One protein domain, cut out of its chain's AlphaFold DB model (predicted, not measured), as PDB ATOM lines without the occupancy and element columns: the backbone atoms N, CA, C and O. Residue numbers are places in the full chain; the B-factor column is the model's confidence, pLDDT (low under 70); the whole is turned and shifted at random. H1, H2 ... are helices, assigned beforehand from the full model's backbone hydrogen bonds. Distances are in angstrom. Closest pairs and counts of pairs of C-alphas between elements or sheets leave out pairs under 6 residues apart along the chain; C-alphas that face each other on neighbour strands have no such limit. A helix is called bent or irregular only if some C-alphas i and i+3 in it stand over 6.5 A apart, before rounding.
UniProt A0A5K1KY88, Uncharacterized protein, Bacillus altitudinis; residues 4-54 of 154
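What this domain is: This is residues 4 to 54 of the 154 residues of an uncharacterized protein of Bacillus altitudinis (UniProt A0A5K1KY88). A short helix, H1, folds back through a link onto the early part of one very long helix, H2, which makes the length of the whole and sticks out as a free arm over residues 31 to 54. The printed part has 51 residues with two named helices, H1 then H2, no named strand, and the class all helix. It is extended, a rod spanning 53 by 13 by 13 A, with a radius of gyration of the C-alphas of 16.6 A.

How they stand to each other: H1, residues 4 to 10, and H2, residues 17 to 54, form a helical hairpin. They touch, and their closest C-alphas, those of Ala 6 and Ala 26, are 4.4 A apart. They run opposite ways at a steep tilt of 43 degrees. H2 touches H1 with residues 19 to 30 alone. Every O i to N i+4 pair is within hydrogen-bond range in H1; in H2, 29 of 34 are.

Where its parts are: H1 begins at C-alpha 4, (16.324, -37.264, 21.372). H2 runs 53.5 A from C-alpha 17, (21.516, -28.202, 37.555), to C-alpha 54, (9.788, -40.176, -13.237). It is irregular, with C-alphas 21 and 24 7.2 A apart, and has a kink of 44 degrees near residue 24.

The domain as a whole: The C-alphas farthest apart, those of Ala 17 and Ser 54, are 53.5 A apart. The printed part has no cut, and the link from H1 to H2 is short. No printed residue has a pLDDT under 70.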
ATOM      1  N   LYS A   4      16.544 -36.215  20.358       88.69
ATOM      2  CA  LYS A   4      16.324 -37.264  21.372       88.69
ATOM      3  C   LYS A   4      16.818 -36.834  22.757       88.69
ATOM      4  O   LYS A   4      16.145 -37.096  23.749       88.69
ATOM      5  N   GLU A   5      17.962 -36.155  22.824       86.44
ATOM      6  CA  GLU A   5      18.501 -35.592  24.069       86.44
ATOM      7  C   GLU A   5      17.638 -34.438  24.588       86.44
ATOM      8  O   GLU A   5      17.315 -34.411  25.773       86.44
ATOM      9  N   ALA A   6      17.201 -33.538  23.702       85.62
ATOM     10  CA  ALA A   6      16.324 -32.421  24.038       85.62
ATOM     11  C   ALA A   6      14.977 -32.906  24.601       85.62
ATOM     12  O   ALA A   6      14.564 -32.472  25.674       85.62
ATOM     13  N   LYS A   7      14.340 -33.895  23.955       86.81
ATOM     14  CA  LYS A   7      13.110 -34.523  24.468       86.81
ATOM     15  C   LYS A   7      13.306 -35.165  25.837       86.81
ATOM     16  O   LYS A   7      12.442 -35.022  26.692       86.81
ATOM     17  N   LYS A   8      14.440 -35.841  26.051       88.31
ATOM     18  CA  LYS A   8      14.769 -36.484  27.330       88.31
ATOM     19  C   LYS A   8      14.965 -35.469  28.461       88.31
ATOM     20  O   LYS A   8      14.642 -35.784  29.602       88.31
ATOM     21  N   ILE A   9      15.498 -34.283  28.161       85.75
ATOM     22  CA  ILE A   9      15.653 -33.190  29.133       85.75
ATOM     23  C   ILE A   9      14.286 -32.599  29.502       85.75
ATOM     24  O   ILE A   9      14.002 -32.458  30.688       85.75
ATOM     25  N   ILE A  10      13.418 -32.331  28.517       85.25
ATOM     26  CA  ILE A  10      12.069 -31.771  28.743       85.25
ATOM     27  C   ILE A  10      11.150 -32.763  29.472       85.25
ATOM     28  O   ILE A  10      10.324 -32.362  30.284       85.25
ATOM     29  N   SER A  11      11.287 -34.069  29.222       86.00
ATOM     30  CA  SER A  11      10.422 -35.093  29.823       86.00
ATOM     31  C   SER A  11      10.794 -35.480  31.263       86.00
ATOM     32  O   SER A  11      10.183 -36.392  31.820       86.00
ATOM     33  N   LYS A  12      11.837 -34.885  31.856       86.88
ATOM     34  CA  LYS A  12      12.285 -35.202  33.222       86.88
ATOM     35  C   LYS A  12      11.547 -34.352  34.255       86.88
ATOM     36  O   LYS A  12      11.627 -33.133  34.221       86.88
ATOM     37  N   ASN A  13      10.969 -35.005  35.265       74.44
ATOM     38  CA  ASN A  13      10.351 -34.322  36.412       74.44
ATOM     39  C   ASN A  13      11.376 -33.629  37.333       74.44
ATOM     40  O   ASN A  13      11.054 -32.637  37.979       74.44
ATOM     41  N   THR A  14      12.611 -34.136  37.406       82.44
ATOM     42  CA  THR A  14      13.695 -33.588  38.245       82.44
ATOM     43  C   THR A  14      14.986 -33.406  37.436       82.44
ATOM     44  O   THR A  14      15.890 -34.244  37.488       82.44
ATOM     45  N   PRO A  15      15.100 -32.317  36.655       79.00
ATOM     46  CA  PRO A  15      16.306 -32.018  35.888       79.00
ATOM     47  C   PRO A  15      17.473 -31.604  36.800       79.00
ATOM     48  O   PRO A  15      17.302 -30.863  37.780       79.00
ATOM     49  N   THR A  16      18.674 -32.078  36.457       84.38
ATOM     50  CA  THR A  16      19.935 -31.700  37.123       84.38
ATOM     51  C   THR A  16      20.273 -30.223  36.881       84.38
ATOM     52  O   THR A  16      19.747 -29.613  35.956       84.38
ATOM     53  N   ALA A  17      21.163 -29.625  37.683       79.50
ATOM     54  CA  ALA A  17      21.516 -28.202  37.555       79.50
ATOM     55  C   ALA A  17      21.982 -27.818  36.133       79.50
ATOM     56  O   ALA A  17      21.484 -26.851  35.568       79.50
ATOM     57  N   LYS A  18      22.833 -28.649  35.514       80.56
ATOM     58  CA  LYS A  18      23.265 -28.477  34.114       80.56
ATOM     59  C   LYS A  18      22.124 -28.638  33.107       80.56
ATOM     60  O   LYS A  18      22.116 -27.984  32.075       80.56
ATOM     61  N   GLU A  19      21.166 -29.521  33.377       79.31
ATOM     62  CA  GLU A  19      20.013 -29.718  32.493       79.31
ATOM     63  C   GLU A  19      19.034 -28.549  32.586       79.31
ATOM     64  O   GLU A  19      18.483 -28.174  31.560       79.31
ATOM     65  N   ARG A  20      18.876 -27.927  33.764       79.81
ATOM     66  CA  ARG A  20      18.037 -26.730  33.950       79.81
ATOM     67  C   ARG A  20      18.505 -25.552  33.103       79.81
ATOM     68  O   ARG A  20      17.674 -24.881  32.504       79.81
ATOM     69  N   GLU A  21      19.816 -25.353  32.994       84.50
ATOM     70  CA  GLU A  21      20.412 -24.334  32.115       84.50
ATOM     71  C   GLU A  21      20.147 -24.613  30.626       84.50
ATOM     72  O   GLU A  21      20.115 -23.697  29.805       84.50
ATOM     73  N   LEU A  22      19.915 -25.880  30.272       88.12
ATOM     74  CA  LEU A  22      19.688 -26.333  28.903       88.12
ATOM     75  C   LEU A  22      18.205 -26.466  28.529       88.12
ATOM     76  O   LEU A  22      17.929 -26.676  27.349       88.12
ATOM     77  N   ILE A  23      17.263 -26.330  29.475       86.62
ATOM     78  CA  ILE A  23      15.815 -26.501  29.229       86.62
ATOM     79  C   ILE A  23      15.343 -25.580  28.106       86.62
ATOM     80  O   ILE A  23      14.757 -26.060  27.142       86.62
ATOM     81  N   TYR A  24      15.678 -24.291  28.171       86.19
ATOM     82  CA  TYR A  24      15.264 -23.319  27.157       86.19
ATOM     83  C   TYR A  24      15.755 -23.692  25.745       86.19
ATOM     84  O   TYR A  24      15.033 -23.588  24.752       86.19
ATOM     85  N   LEU A  25      16.998 -24.174  25.644       87.62
ATOM     86  CA  LEU A  25      17.579 -24.601  24.373       87.62
ATOM     87  C   LEU A  25      16.970 -25.929  23.892       87.62
ATOM     88  O   LEU A  25      16.735 -26.093  22.694       87.62
ATOM     89  N   ALA A  26      16.674 -26.852  24.810       88.00
ATOM     90  CA  ALA A  26      15.990 -28.106  24.519       88.00
ATOM     91  C   ALA A  26      14.563 -27.863  24.001       88.00
ATOM     92  O   ALA A  26      14.189 -28.436  22.978       88.00
ATOM     93  N   GLU A  27      13.800 -26.975  24.647       88.31
ATOM     94  CA  GLU A  27      12.457 -26.558  24.222       88.31
ATOM     95  C   GLU A  27      12.488 -25.998  22.805       88.31
ATOM     96  O   GLU A  27      11.772 -26.486  21.934       88.31
ATOM     97  N   LYS A  28      13.405 -25.064  22.526       90.06
ATOM     98  CA  LYS A  28      13.560 -24.483  21.189       90.06
ATOM     99  C   LYS A  28      13.862 -25.544  20.123       90.06
ATOM    100  O   LYS A  28      13.285 -25.495  19.037       90.06
ATOM    101  N   ILE A  29      14.733 -26.511  20.420       88.19
ATOM    102  CA  ILE A  29      15.055 -27.617  19.501       88.19
ATOM    103  C   ILE A  29      13.828 -28.497  19.239       88.19
ATOM    104  O   ILE A  29      13.576 -28.855  18.087       88.19
ATOM    105  N   VAL A  30      13.065 -28.849  20.279       90.00
ATOM    106  CA  VAL A  30      11.864 -29.686  20.135       90.00
ATOM    107  C   VAL A  30      10.783 -28.950  19.354       90.00
ATOM    108  O   VAL A  30      10.259 -29.519  18.402       90.00
ATOM    109  N   THR A  31      10.526 -27.677  19.660       90.38
ATOM    110  CA  THR A  31       9.556 -26.853  18.930       90.38
ATOM    111  C   THR A  31       9.919 -26.722  17.453       90.38
ATOM    112  O   THR A  31       9.066 -26.936  16.598       90.38
ATOM    113  N   ILE A  32      11.180 -26.420  17.120       89.06
ATOM    114  CA  ILE A  32      11.619 -26.322  15.717       89.06
ATOM    115  C   ILE A  32      11.439 -27.664  15.001       89.06
ATOM    116  O   ILE A  32      10.931 -27.698  13.882       89.06
ATOM    117  N   HIS A  33      11.839 -28.770  15.633       88.56
ATOM    118  CA  HIS A  33      11.741 -30.090  15.018       88.56
ATOM    119  C   HIS A  33      10.286 -30.526  14.812       88.56
ATOM    120  O   HIS A  33       9.940 -30.997  13.729       88.56
ATOM    121  N   ASP A  34       9.431 -30.342  15.817       88.88
ATOM    122  CA  ASP A  34       8.022 -30.725  15.747       88.88
ATOM    123  C   ASP A  34       7.251 -29.836  14.754       88.88
ATOM    124  O   ASP A  34       6.417 -30.353  14.015       88.88
ATOM    125  N   ASN A  35       7.604 -28.549  14.632       90.00
ATOM    126  CA  ASN A  35       7.034 -27.652  13.618       90.00
ATOM    127  C   ASN A  35       7.514 -27.975  12.194       90.00
ATOM    128  O   ASN A  35       6.755 -27.827  11.242       90.00
ATOM    129  N   ALA A  36       8.763 -28.420  12.026       87.88
ATOM    130  CA  ALA A  36       9.313 -28.776  10.717       87.88
ATOM    131  C   ALA A  36       8.885 -30.177  10.241       87.88
ATOM    132  O   ALA A  36       8.906 -30.465   9.041       87.88
ATOM    133  N   LYS A  37       8.507 -31.068  11.165       88.12
ATOM    134  CA  LYS A  37       8.183 -32.470  10.873       88.12
ATOM    135  C   LYS A  37       7.029 -32.641   9.867       88.12
ATOM    136  O   LYS A  37       7.212 -33.447   8.952       88.12
ATOM    137  N   PRO A  38       5.892 -31.921   9.963       87.25
ATOM    138  CA  PRO A  38       4.827 -32.003   8.965       87.25
ATOM    139  C   PRO A  38       5.315 -31.628   7.563       87.25
ATOM    140  O   PRO A  38       5.138 -32.406   6.628       87.25
ATOM    141  N   THR A  39       6.013 -30.498   7.425       85.44
ATOM    142  CA  THR A  39       6.555 -30.035   6.139       85.44
ATOM    143  C   THR A  39       7.536 -31.040   5.545       85.44
ATOM    144  O   THR A  39       7.439 -31.375   4.368       85.44
ATOM    145  N   LEU A  40       8.447 -31.586   6.357       86.38
ATOM    146  CA  LEU A  40       9.395 -32.599   5.894       86.38
ATOM    147  C   LEU A  40       8.689 -33.893   5.466       86.38
ATOM    148  O   LEU A  40       9.121 -34.537   4.515       86.38
ATOM    149  N   SER A  41       7.608 -34.276   6.150       85.12
ATOM    150  CA  SER A  41       6.794 -35.431   5.764       85.12
ATOM    151  C   SER A  41       6.133 -35.220   4.403       85.12
ATOM    152  O   SER A  41       6.180 -36.120   3.569       85.12
ATOM    153  N   VAL A  42       5.573 -34.033   4.157       83.62
ATOM    154  CA  VAL A  42       4.980 -33.674   2.859       83.62
ATOM    155  C   VAL A  42       6.038 -33.697   1.756       83.62
ATOM    156  O   VAL A  42       5.826 -34.320   0.723       83.62
ATOM    157  N   LEU A  43       7.212 -33.102   1.989       84.50
ATOM    158  CA  LEU A  43       8.307 -33.112   1.012       84.50
ATOM    159  C   LEU A  43       8.784 -34.532   0.684       84.50
ATOM    160  O   LEU A  43       9.053 -34.832  -0.473       84.50
ATOM    161  N   LYS A  44       8.847 -35.422   1.679       88.00
ATOM    162  CA  LYS A  44       9.177 -36.838   1.456       88.00
ATOM    163  C   LYS A  44       8.122 -37.565   0.627       88.00
ATOM    164  O   LYS A  44       8.488 -38.366  -0.222       88.00
ATOM    165  N   GLN A  45       6.839 -37.296   0.868       83.81
ATOM    166  CA  GLN A  45       5.753 -37.873   0.070       83.81
ATOM    167  C   GLN A  45       5.815 -37.379  -1.378       83.81
ATOM    168  O   GLN A  45       5.783 -38.191  -2.295       83.81
ATOM    169  N   LEU A  46       6.000 -36.070  -1.580       84.44
ATOM    170  CA  LEU A  46       6.170 -35.487  -2.912       84.44
ATOM    171  C   LEU A  46       7.384 -36.067  -3.641       84.44
ATOM    172  O   LEU A  46       7.282 -36.364  -4.825       84.44
ATOM    173  N   HIS A  47       8.503 -36.270  -2.943       87.69
ATOM    174  CA  HIS A  47       9.683 -36.912  -3.516       87.69
ATOM    175  C   HIS A  47       9.385 -38.350  -3.949       87.69
ATOM    176  O   HIS A  47       9.666 -38.706  -5.082       87.69
ATOM    177  N   ALA A  48       8.752 -39.154  -3.088       87.06
ATOM    178  CA  ALA A  48       8.395 -40.532  -3.425       87.06
ATOM    179  C   ALA A  48       7.447 -40.613  -4.635       87.06
ATOM    180  O   ALA A  48       7.614 -41.471  -5.499       87.06
ATOM    181  N   TYR A  49       6.473 -39.705  -4.724       85.44
ATOM    182  CA  TYR A  49       5.586 -39.603  -5.883       85.44
ATOM    183  C   TYR A  49       6.326 -39.144  -7.138       85.44
ATOM    184  O   TYR A  49       6.099 -39.694  -8.212       85.44
ATOM    185  N   SER A  50       7.219 -38.164  -7.007       84.69
ATOM    186  CA  SER A  50       8.037 -37.660  -8.109       84.69
ATOM    187  C   SER A  50       8.962 -38.737  -8.668       84.69
ATOM    188  O   SER A  50       9.046 -38.868  -9.886       84.69
ATOM    189  N   ASP A  51       9.621 -39.515  -7.809       87.88
ATOM    190  CA  ASP A  51      10.488 -40.622  -8.222       87.88
ATOM    191  C   ASP A  51       9.681 -41.663  -9.004       87.88
ATOM    192  O   ASP A  51      10.006 -41.978 -10.145       87.88
ATOM    193  N   TYR A  52       8.551 -42.106  -8.441       86.44
ATOM    194  CA  TYR A  52       7.663 -43.070  -9.090       86.44
ATOM    195  C   TYR A  52       7.143 -42.583 -10.453       86.44
ATOM    196  O   TYR A  52       7.129 -43.336 -11.428       86.44
ATOM    197  N   LEU A  53       6.716 -41.320 -10.540       86.44
ATOM    198  CA  LEU A  53       6.263 -40.737 -11.803       86.44
ATOM    199  C   LEU A  53       7.404 -40.596 -12.808       86.44
ATOM    200  O   LEU A  53       7.158 -40.775 -13.994       86.44
ATOM    201  N   SER A  54       8.620 -40.290 -12.356       85.44
ATOM    202  CA  SER A  54       9.788 -40.176 -13.237       85.44
ATOM    203  C   SER A  54      10.138 -41.522 -13.871       85.44
ATOM    204  O   SER A  54      10.427 -41.567 -15.063       85.44
TER     205      SER A  54